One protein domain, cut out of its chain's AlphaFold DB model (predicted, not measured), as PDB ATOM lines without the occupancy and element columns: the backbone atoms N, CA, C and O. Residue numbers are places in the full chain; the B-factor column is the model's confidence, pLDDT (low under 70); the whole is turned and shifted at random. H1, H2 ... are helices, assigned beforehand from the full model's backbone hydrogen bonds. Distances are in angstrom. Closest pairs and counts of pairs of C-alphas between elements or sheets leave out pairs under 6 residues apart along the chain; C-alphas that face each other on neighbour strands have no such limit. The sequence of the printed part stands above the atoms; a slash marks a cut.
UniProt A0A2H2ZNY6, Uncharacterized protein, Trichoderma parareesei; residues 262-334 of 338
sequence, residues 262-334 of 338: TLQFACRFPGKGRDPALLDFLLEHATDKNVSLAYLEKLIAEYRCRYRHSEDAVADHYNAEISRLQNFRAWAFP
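AT A GLANCE: This is residues 262 to 334 of the 338 residues of an uncharacterized protein of Trichoderma parareesei (UniProt A0A2H2ZNY6). The long helix H4 makes a helical hairpin with H3, while the short H2 lies along H4 away from H3 and little H1 sits aslant between H2 and H3. The printed part has 73 residues with four named helices, H1 to H4 in chain order, and no named strand: all helix. It is compact, with a radius of gyration of the C-alphas of 12.1 A and spans of 33 by 27 by 16 A.

HOW THE PARTS SIT: H4, residues 313 to 332, touches H3, residues 293 to 306, at a shallow tilt of 18 degrees, opposite ways; their closest C-alphas, Ile 300 and Ile 322, are 5.8 A apart. With residues 321 to 328 alone H4 touches H2, residues 278 to 285, at a shallow tilt of 5 degrees, the same way; the closest C-alphas are Leu 283 and Phe 328, 6.5 A. H1, residues 262 to 267, touches H2 at a steep tilt of 54 degrees, closest at the C-alphas of Ala 266 and Leu 279, 5.1 A. H2 and H3 are apart. In H1, H2, H3 and H4 every O i to N i+4 pair is within hydrogen-bond range.

IN THESE COORDINATES: H4 is 28.7 A long, H3 20.0 A, H2 11.0 A and H1 8.7 A. C-alpha 262 is at (-7.909, -19.199, -32.232) and C-alpha 332 at (8.289, -17.037, -26.086).

THE WHOLE: The C-alphas farthest apart, Lys 272 and Pro 334, are 36.4 A apart. The printed part has no cut, and its three links are short. Residues 271 to 274 and 309 to 310 have pLDDT under 70.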
ATOM      1  N   THR A 262      -7.570 -19.374 -33.649       90.50
ATOM      2  CA  THR A 262      -7.909 -19.199 -32.232       90.50
ATOM      3  C   THR A 262      -7.389 -17.872 -31.669       90.50
ATOM      4  O   THR A 262      -8.135 -17.167 -30.991       90.50
ATOM      5  N   LEU A 263      -6.145 -17.487 -31.985       92.06
ATOM      6  CA  LEU A 263      -5.601 -16.178 -31.590       92.06
ATOM      7  C   LEU A 263      -6.367 -15.015 -32.225       92.06
ATOM      8  O   LEU A 263      -6.689 -14.049 -31.536       92.06
ATOM      9  N   GLN A 264      -6.702 -15.107 -33.515       91.00
ATOM     10  CA  GLN A 264      -7.511 -14.089 -34.186       91.00
ATOM     11  C   GLN A 264      -8.887 -13.958 -33.527       91.00
ATOM     12  O   GLN A 264      -9.307 -12.846 -33.202       91.00
ATOM     13  N   PHE A 265      -9.545 -15.088 -33.244       87.44
ATOM     14  CA  PHE A 265     -10.822 -15.127 -32.540       87.44
ATOM     15  C   PHE A 265     -10.744 -14.457 -31.161       87.44
ATOM     16  O   PHE A 265     -11.638 -13.679 -30.819       87.44
ATOM     17  N   ALA A 266      -9.683 -14.727 -30.393       89.12
ATOM     18  CA  ALA A 266      -9.461 -14.155 -29.067       89.12
ATOM     19  C   ALA A 266      -9.200 -12.643 -29.101       89.12
ATOM     20  O   ALA A 266      -9.673 -11.920 -28.230       89.12
ATOM     21  N   CYS A 267      -8.513 -12.152 -30.133       89.50
ATOM     22  CA  CYS A 267      -8.210 -10.729 -30.281       89.50
ATOM     23  C   CYS A 267      -9.385  -9.890 -30.802       89.50
ATOM     24  O   CYS A 267      -9.308  -8.660 -30.800       89.50
ATOM     25  N   ARG A 268     -10.452 -10.506 -31.322       85.88
ATOM     26  CA  ARG A 268     -11.586  -9.763 -31.884       85.88
ATOM     27  C   ARG A 268     -12.189  -8.811 -30.857       85.88
ATOM     28  O   ARG A 268     -12.504  -9.230 -29.743       85.88
ATOM     29  N   PHE A 269     -12.509  -7.599 -31.309       77.62
ATOM     30  CA  PHE A 269     -13.244  -6.615 -30.511       77.62
ATOM     31  C   PHE A 269     -14.459  -7.258 -29.808       77.62
ATOM     32  O   PHE A 269     -15.274  -7.914 -30.478       77.62
ATOM     33  N   PRO A 270     -14.580  -7.141 -28.474       74.69
ATOM     34  CA  PRO A 270     -15.587  -7.865 -27.717       74.69
ATOM     35  C   PRO A 270     -16.992  -7.355 -28.053       74.69
ATOM     36  O   PRO A 270     -17.323  -6.184 -27.880       74.69
ATOM     37  N   GLY A 271     -17.845  -8.260 -28.536       68.19
ATOM     38  CA  GLY A 271     -19.294  -8.058 -28.552       68.19
ATOM     39  C   GLY A 271     -19.910  -8.363 -27.181       68.19
ATOM     40  O   GLY A 271     -19.222  -8.800 -26.257       68.19
ATOM     41  N   LYS A 272     -21.232  -8.192 -27.037       54.00
ATOM     42  CA  LYS A 272     -21.938  -8.610 -25.812       54.00
ATOM     43  C   LYS A 272     -21.691 -10.101 -25.539       54.00
ATOM     44  O   LYS A 272     -22.063 -10.934 -26.358       54.00
ATOM     45  N   GLY A 273     -21.119 -10.415 -24.375       56.25
ATOM     46  CA  GLY A 273     -20.961 -11.787 -23.881       56.25
ATOM     47  C   GLY A 273     -19.652 -12.497 -24.242       56.25
ATOM     48  O   GLY A 273     -19.551 -13.687 -23.965       56.25
ATOM     49  N   ARG A 274     -18.657 -11.817 -24.835       68.50
ATOM     50  CA  ARG A 274     -17.310 -12.394 -25.006       68.50
ATOM     51  C   ARG A 274     -16.454 -12.122 -23.767       68.50
ATOM     52  O   ARG A 274     -16.451 -11.001 -23.266       68.50
ATOM     53  N   ASP A 275     -15.736 -13.145 -23.312       74.31
ATOM     54  CA  ASP A 275     -14.795 -13.047 -22.197       74.31
ATOM     55  C   ASP A 275     -13.540 -12.258 -22.625       74.31
ATOM     56  O   ASP A 275     -12.820 -12.717 -23.518       74.31
ATOM     57  N   PRO A 276     -13.274 -11.070 -22.049       76.00
ATOM     58  CA  PRO A 276     -12.085 -10.287 -22.377       76.00
ATOM     59  C   PRO A 276     -10.789 -10.941 -21.876       76.00
ATOM     60  O   PRO A 276      -9.727 -10.618 -22.395       76.00
ATOM     61  N   ALA A 277     -10.861 -11.865 -20.911       86.88
ATOM     62  CA  ALA A 277      -9.694 -12.566 -20.377       86.88
ATOM     63  C   ALA A 277      -9.234 -13.730 -21.271       86.88
ATOM     64  O   ALA A 277      -8.234 -14.377 -20.972       86.88
ATOM     65  N   LEU A 278      -9.944 -14.009 -22.371       87.56
ATOM     66  CA  LEU A 278      -9.631 -15.123 -23.262       87.56
ATOM     67  C   LEU A 278      -8.215 -15.024 -23.842       87.56
ATOM     68  O   LEU A 278      -7.494 -16.020 -23.845       87.56
ATOM     69  N   LEU A 279      -7.817 -13.851 -24.351       91.88
ATOM     70  CA  LEU A 279      -6.473 -13.720 -24.912       91.88
ATOM     71  C   LEU A 279      -5.414 -13.875 -23.822       91.88
ATOM     72  O   LEU A 279      -4.466 -14.620 -24.031       91.88
ATOM     73  N   ASP A 280      -5.595 -13.222 -22.673       92.81
ATOM     74  CA  ASP A 280      -4.651 -13.311 -21.555       92.81
ATOM     75  C   ASP A 280      -4.468 -14.775 -21.124       92.81
ATOM     76  O   ASP A 280      -3.345 -15.272 -21.111       92.81
ATOM     77  N   PHE A 281      -5.566 -15.513 -20.933       93.12
ATOM     78  CA  PHE A 281      -5.532 -16.945 -20.630       93.12
ATOM     79  C   PHE A 281      -4.783 -17.760 -21.697       93.12
ATOM     80  O   PHE A 281      -3.947 -18.600 -21.374       93.12
ATOM     81  N   LEU A 282      -5.070 -17.532 -22.983       94.12
ATOM     82  CA  LEU A 282      -4.387 -18.253 -24.059       94.12
ATOM     83  C   LEU A 282      -2.882 -17.987 -24.044       94.12
ATOM     84  O   LEU A 282      -2.112 -18.924 -24.210       94.12
ATOM     85  N   LEU A 283      -2.466 -16.735 -23.851       95.00
ATOM     86  CA  LEU A 283      -1.055 -16.354 -23.850       95.00
ATOM     87  C   LEU A 283      -0.318 -16.824 -22.586       95.00
ATOM     88  O   LEU A 283       0.868 -17.122 -22.675       95.00
ATOM     89  N   GLU A 284      -1.003 -16.937 -21.444       94.88
ATOM     90  CA  GLU A 284      -0.451 -17.503 -20.202       94.88
ATOM     91  C   GLU A 284      -0.113 -18.998 -20.327       94.88
ATOM     92  O   GLU A 284       0.819 -19.474 -19.678       94.88
ATOM     93  N   HIS A 285      -0.850 -19.734 -21.164       94.62
ATOM     94  CA  HIS A 285      -0.664 -21.172 -21.385       94.62
ATOM     95  C   HIS A 285       0.046 -21.516 -22.703       94.62
ATOM     96  O   HIS A 285       0.467 -22.656 -22.902       94.62
ATOM     97  N   ALA A 286       0.164 -20.566 -23.628       95.62
ATOM     98  CA  ALA A 286       0.813 -20.789 -24.910       95.62
ATOM     99  C   ALA A 286       2.338 -20.837 -24.781       95.62
ATOM    100  O   ALA A 286       2.951 -20.198 -23.931       95.62
ATOM    101  N   THR A 287       2.960 -21.557 -25.705       95.12
ATOM    102  CA  THR A 287       4.412 -21.601 -25.897       95.12
ATOM    103  C   THR A 287       4.745 -21.511 -27.386       95.12
ATOM    104  O   THR A 287       3.853 -21.493 -28.241       95.12
ATOM    105  N   ASP A 288       6.035 -21.516 -27.710       93.75
ATOM    106  CA  ASP A 288       6.568 -21.645 -29.072       93.75
ATOM    107  C   ASP A 288       6.135 -22.937 -29.795       93.75
ATOM    108  O   ASP A 288       6.258 -23.045 -31.014       93.75
ATOM    109  N   LYS A 289       5.574 -23.910 -29.067       94.12
ATOM    110  CA  LYS A 289       4.986 -25.134 -29.633       94.12
ATOM    111  C   LYS A 289       3.575 -24.939 -30.180       94.12
ATOM    112  O   LYS A 289       3.138 -25.731 -31.008       94.12
ATOM    113  N   ASN A 290       2.843 -23.939 -29.691       95.31
ATOM    114  CA  ASN A 290       1.433 -23.731 -30.039       95.31
ATOM    115  C   ASN A 290       1.260 -22.732 -31.187       95.31
ATOM    116  O   ASN A 290       0.226 -22.723 -31.857       95.31
ATOM    117  N   VAL A 291       2.247 -21.862 -31.389       95.31
ATOM    118  CA  VAL A 291       2.238 -20.805 -32.396       95.31
ATOM    119  C   VAL A 291       3.666 -20.538 -32.849       95.31
ATOM    120  O   VAL A 291       4.577 -20.519 -32.035       95.31
ATOM    121  N   SER A 292       3.865 -20.314 -34.138       95.31
ATOM    122  CA  SER A 292       5.143 -19.954 -34.734       95.31
ATOM    123  C   SER A 292       5.391 -18.447 -34.671       95.31
ATOM    124  O   SER A 292       4.472 -17.626 -34.760       95.31
ATOM    125  N   LEU A 293       6.670 -18.069 -34.603       95.81
ATOM    126  CA  LEU A 293       7.087 -16.667 -34.671       95.81
ATOM    127  C   LEU A 293       6.573 -15.982 -35.948       95.81
ATOM    128  O   LEU A 293       6.051 -14.871 -35.887       95.81
ATOM    129  N   ALA A 294       6.662 -16.667 -37.095       95.69
ATOM    130  CA  ALA A 294       6.229 -16.135 -38.385       95.69
ATOM    131  C   ALA A 294       4.728 -15.805 -38.404       95.69
ATOM    132  O   ALA A 294       4.329 -14.745 -38.893       95.69
ATOM    133  N   TYR A 295       3.894 -16.687 -37.842       95.25
ATOM    134  CA  TYR A 295       2.463 -16.436 -37.721       95.25
ATOM    135  C   TYR A 295       2.174 -15.250 -36.794       95.25
ATOM    136  O   TYR A 295       1.401 -14.354 -37.144       95.25
ATOM    137  N   LEU A 296       2.828 -15.211 -35.632       95.75
ATOM    138  CA  LEU A 296       2.640 -14.152 -34.645       95.75
ATOM    139  C   LEU A 296       3.014 -12.770 -35.206       95.75
ATOM    140  O   LEU A 296       2.269 -11.803 -35.038       95.75
ATOM    141  N   GLU A 297       4.132 -12.672 -35.926       95.75
ATOM    142  CA  GLU A 297       4.572 -11.432 -36.574       95.75
ATOM    143  C   GLU A 297       3.620 -10.987 -37.686       95.75
ATOM    144  O   GLU A 297       3.278  -9.801 -37.763       95.75
ATOM    145  N   LYS A 298       3.137 -11.931 -38.506       95.38
ATOM    146  CA  LYS A 298       2.109 -11.674 -39.523       95.38
ATOM    147  C   LYS A 298       0.844 -11.093 -38.885       95.38
ATOM    148  O   LYS A 298       0.357 -10.063 -39.350       95.38
ATOM    149  N   LEU A 299       0.345 -11.709 -37.811       94.69
ATOM    150  CA  LEU A 299      -0.868 -11.276 -37.111       94.69
ATOM    151  C   LEU A 299      -0.720  -9.860 -36.529       94.69
ATOM    152  O   LEU A 299      -1.583  -9.004 -36.731       94.69
ATOM    153  N   ILE A 300       0.402  -9.584 -35.858       95.31
ATOM    154  CA  ILE A 300       0.704  -8.253 -35.307       95.31
ATOM    155  C   ILE A 300       0.762  -7.203 -36.426       95.31
ATOM    156  O   ILE A 300       0.205  -6.108 -36.287       95.31
ATOM    157  N   ALA A 301       1.434  -7.512 -37.538       95.06
ATOM    158  CA  ALA A 301       1.547  -6.605 -38.676       95.06
ATOM    159  C   ALA A 301       0.183  -6.319 -39.324       95.06
ATOM    160  O   ALA A 301      -0.103  -5.165 -39.656       95.06
ATOM    161  N   GLU A 302      -0.670  -7.339 -39.458       92.56
ATOM    162  CA  GLU A 302      -2.025  -7.207 -39.992       92.56
ATOM    163  C   GLU A 302      -2.859  -6.226 -39.160       92.56
ATOM    164  O   GLU A 302      -3.403  -5.260 -39.703       92.56
ATOM    165  N   TYR A 303      -2.907  -6.407 -37.837       91.44
ATOM    166  CA  TYR A 303      -3.681  -5.525 -36.960       91.44
ATOM    167  C   TYR A 303      -3.129  -4.101 -36.933       91.44
ATOM    168  O   TYR A 303      -3.899  -3.144 -37.046       91.44
ATOM    169  N   ARG A 304      -1.802  -3.931 -36.902       91.62
ATOM    170  CA  ARG A 304      -1.174  -2.603 -37.019       91.62
ATOM    171  C   ARG A 304      -1.532  -1.902 -38.319       91.62
ATOM    172  O   ARG A 304      -1.699  -0.687 -38.330       91.62
ATOM    173  N   CYS A 305      -1.594  -2.638 -39.427       89.62
ATOM    174  CA  CYS A 305      -1.956  -2.072 -40.720       89.62
ATOM    175  C   CYS A 305      -3.433  -1.674 -40.751       89.62
ATOM    176  O   CYS A 305      -3.768  -0.582 -41.207       89.62
ATOM    177  N   ARG A 306      -4.306  -2.549 -40.247       87.38
ATOM    178  CA  ARG A 306      -5.759  -2.383 -40.300       87.38
ATOM    179  C   ARG A 306      -6.268  -1.241 -39.419       87.38
ATOM    180  O   ARG A 306      -7.237  -0.592 -39.797       87.38
ATOM    181  N   TYR A 307      -5.604  -0.976 -38.292       82.88
ATOM    182  CA  TYR A 307      -6.066  -0.013 -37.283       82.88
ATOM    183  C   TYR A 307      -5.108   1.167 -37.056       82.88
ATOM    184  O   TYR A 307      -5.271   1.919 -36.101       82.88
ATOM    185  N   ARG A 308      -4.143   1.383 -37.962       74.75
ATOM    186  CA  ARG A 308      -3.069   2.392 -37.843       74.75
ATOM    187  C   ARG A 308      -3.538   3.820 -37.525       74.75
ATOM    188  O   ARG A 308      -2.794   4.584 -36.917       74.75
ATOM    189  N   HIS A 309      -4.709   4.206 -38.024       66.44
ATOM    190  CA  HIS A 309      -5.190   5.596 -38.043       66.44
ATOM    191  C   HIS A 309      -6.636   5.737 -37.560       66.44
ATOM    192  O   HIS A 309      -7.291   6.730 -37.863       66.44
ATOM    193  N   SER A 310      -7.157   4.724 -36.869       67.62
ATOM    194  CA  SER A 310      -8.493   4.799 -36.289       67.62
ATOM    195  C   SER A 310      -8.375   5.390 -34.880       67.62
ATOM    196  O   SER A 310      -7.521   4.963 -34.113       67.62
ATOM    197  N   GLU A 311      -9.179   6.403 -34.559       71.50
ATOM    198  CA  GLU A 311      -9.235   7.048 -33.231       71.50
ATOM    199  C   GLU A 311     -10.523   6.653 -32.491       71.50
ATOM    200  O   GLU A 311     -11.149   7.449 -31.791       71.50
ATOM    201  N   ASP A 312     -10.980   5.423 -32.714       83.44
ATOM    202  CA  ASP A 312     -12.170   4.868 -32.087       83.44
ATOM    203  C   ASP A 312     -11.812   3.790 -31.060       83.44
ATOM    204  O   ASP A 312     -10.707   3.249 -31.031       83.44
ATOM    205  N   ALA A 313     -12.789   3.435 -30.220       84.81
ATOM    206  CA  ALA A 313     -12.620   2.394 -29.205       84.81
ATOM    207  C   ALA A 313     -12.128   1.061 -29.801       84.81
ATOM    208  O   ALA A 313     -11.462   0.284 -29.120       84.81
ATOM    209  N   VAL A 314     -12.444   0.797 -31.075       85.94
ATOM    210  CA  VAL A 314     -11.988  -0.389 -31.805       85.94
ATOM    211  C   VAL A 314     -10.475  -0.362 -31.998       85.94
ATOM    212  O   VAL A 314      -9.818  -1.372 -31.753       85.94
ATOM    213  N   ALA A 315      -9.911   0.778 -32.384       86.50
ATOM    214  CA  ALA A 315      -8.470   0.954 -32.502       86.50
ATOM    215  C   ALA A 315      -7.745   0.758 -31.167       86.50
ATOM    216  O   ALA A 315      -6.756   0.026 -31.114       86.50
ATOM    217  N   ASP A 316      -8.261   1.359 -30.091       88.69
ATOM    218  CA  ASP A 316      -7.683   1.245 -28.747       88.69
ATOM    219  C   ASP A 316      -7.616  -0.213 -28.283       88.69
ATOM    220  O   ASP A 316      -6.591  -0.666 -27.770       88.69
ATOM    221  N   HIS A 317      -8.683  -0.976 -28.537       89.88
ATOM    222  CA  HIS A 317      -8.727  -2.412 -28.266       89.88
ATOM    223  C   HIS A 317      -7.636  -3.168 -29.025       89.88
ATOM    224  O   HIS A 317      -6.832  -3.860 -28.407       89.88
ATOM    225  N   TYR A 318      -7.545  -3.014 -30.350       90.75
ATOM    226  CA  TYR A 318      -6.530  -3.746 -31.115       90.75
ATOM    227  C   TYR A 318      -5.104  -3.303 -30.776       90.75
ATOM    228  O   TYR A 318      -4.204  -4.137 -30.802       90.75
ATOM    229  N   ASN A 319      -4.881  -2.044 -30.395       90.75
ATOM    230  CA  ASN A 319      -3.590  -1.587 -29.874       90.75
ATOM    231  C   ASN A 319      -3.224  -2.285 -28.551       90.75
ATOM    232  O   ASN A 319      -2.064  -2.665 -28.354       90.75
ATOM    233  N   ALA A 320      -4.203  -2.509 -27.669       91.56
ATOM    234  CA  ALA A 320      -4.008  -3.300 -26.457       91.56
ATOM    235  C   ALA A 320      -3.694  -4.771 -26.784       91.56
ATOM    236  O   ALA A 320      -2.711  -5.308 -26.269       91.56
ATOM    237  N   GLU A 321      -4.440  -5.401 -27.700       93.06
ATOM    238  CA  GLU A 321      -4.167  -6.787 -28.117       93.06
ATOM    239  C   GLU A 321      -2.796  -6.938 -28.788       93.06
ATOM    240  O   GLU A 321      -2.052  -7.864 -28.474       93.06
ATOM    241  N   ILE A 322      -2.401  -5.990 -29.647       94.56
ATOM    242  CA  ILE A 322      -1.054  -5.944 -30.232       94.56
ATOM    243  C   ILE A 322       0.002  -5.910 -29.123       94.56
ATOM    244  O   ILE A 322       0.981  -6.649 -29.199       94.56
ATOM    245  N   SER A 323      -0.195  -5.091 -28.088       94.88
ATOM    246  CA  SER A 323       0.755  -4.978 -26.976       94.88
ATOM    247  C   SER A 323       0.903  -6.306 -26.222       94.88
ATOM    248  O   SER A 323       2.023  -6.732 -25.942       94.88
ATOM    249  N   ARG A 324      -0.206  -7.013 -25.965       95.94
ATOM    250  CA  ARG A 324      -0.190  -8.354 -25.354       95.94
ATOM    251  C   ARG A 324       0.545  -9.375 -26.222       95.94
ATOM    252  O   ARG A 324       1.432 -10.070 -25.730       95.94
ATOM    253  N   LEU A 325       0.241  -9.419 -27.521       96.50
ATOM    254  CA  LEU A 325       0.904 -10.316 -28.475       96.50
ATOM    255  C   LEU A 325       2.410 -10.037 -28.582       96.50
ATOM    256  O   LEU A 325       3.201 -10.970 -28.702       96.50
ATOM    257  N   GLN A 326       2.830  -8.772 -28.513       96.00
ATOM    258  CA  GLN A 326       4.247  -8.403 -28.495       96.00
ATOM    259  C   GLN A 326       4.959  -8.845 -27.217       96.00
ATOM    260  O   GLN A 326       6.090  -9.321 -27.296       96.00
ATOM    261  N   ASN A 327       4.309  -8.702 -26.061       95.94
ATOM    262  CA  ASN A 327       4.858  -9.180 -24.795       95.94
ATOM    263  C   ASN A 327       5.046 -10.700 -24.834       95.94
ATOM    264  O   ASN A 327       6.120 -11.194 -24.496       95.94
ATOM    265  N   PHE A 328       4.042 -11.427 -25.332       96.50
ATOM    266  CA  PHE A 328       4.148 -12.865 -25.547       96.50
ATOM    267  C   PHE A 328       5.266 -13.218 -26.538       96.50
ATOM    268  O   PHE A 328       6.079 -14.082 -26.234       96.50
ATOM    269  N   ARG A 329       5.377 -12.514 -27.679       96.06
ATOM    270  CA  ARG A 329       6.479 -12.703 -28.645       96.06
ATOM    271  C   ARG A 329       7.839 -12.602 -27.958       96.06
ATOM    272  O   ARG A 329       8.670 -13.478 -28.147       96.06
ATOM    273  N   ALA A 330       8.064 -11.529 -27.200       94.56
ATOM    274  CA  ALA A 330       9.343 -11.273 -26.538       94.56
ATOM    275  C   ALA A 330       9.681 -12.341 -25.486       94.56
ATOM    276  O   ALA A 330      10.849 -12.668 -25.298       94.56
ATOM    277  N   TRP A 331       8.663 -12.882 -24.815       94.62
ATOM    278  CA  TRP A 331       8.827 -13.946 -23.831       94.62
ATOM    279  C   TRP A 331       9.058 -15.326 -24.471       94.62
ATOM    280  O   TRP A 331       9.989 -16.024 -24.077       94.62
ATOM    281  N   ALA A 332       8.244 -15.713 -25.458       93.69
ATOM    282  CA  ALA A 332       8.289 -17.037 -26.086       93.69
ATOM    283  C   ALA A 332       9.435 -17.192 -27.103       93.69
ATOM    284  O   ALA A 332       9.905 -18.304 -27.329       93.69
ATOM    285  N   PHE A 333       9.890 -16.090 -27.707       94.31
ATOM    286  CA  PHE A 333      10.928 -16.072 -28.745       94.31
ATOM    287  C   PHE A 333      12.017 -15.036 -28.417       94.31
ATOM    288  O   PHE A 333      12.099 -13.996 -29.079       94.31
ATOM    289  N   PRO A 334      12.842 -15.274 -27.382       87.31
ATOM    290  CA  PRO A 334      13.933 -14.369 -27.032       87.31
ATOM    291  C   PRO A 334      14.991 -14.326 -28.148       87.31
ATOM    292  O   PRO A 334      15.392 -15.357 -28.685       87.31
TER     293      PRO A 334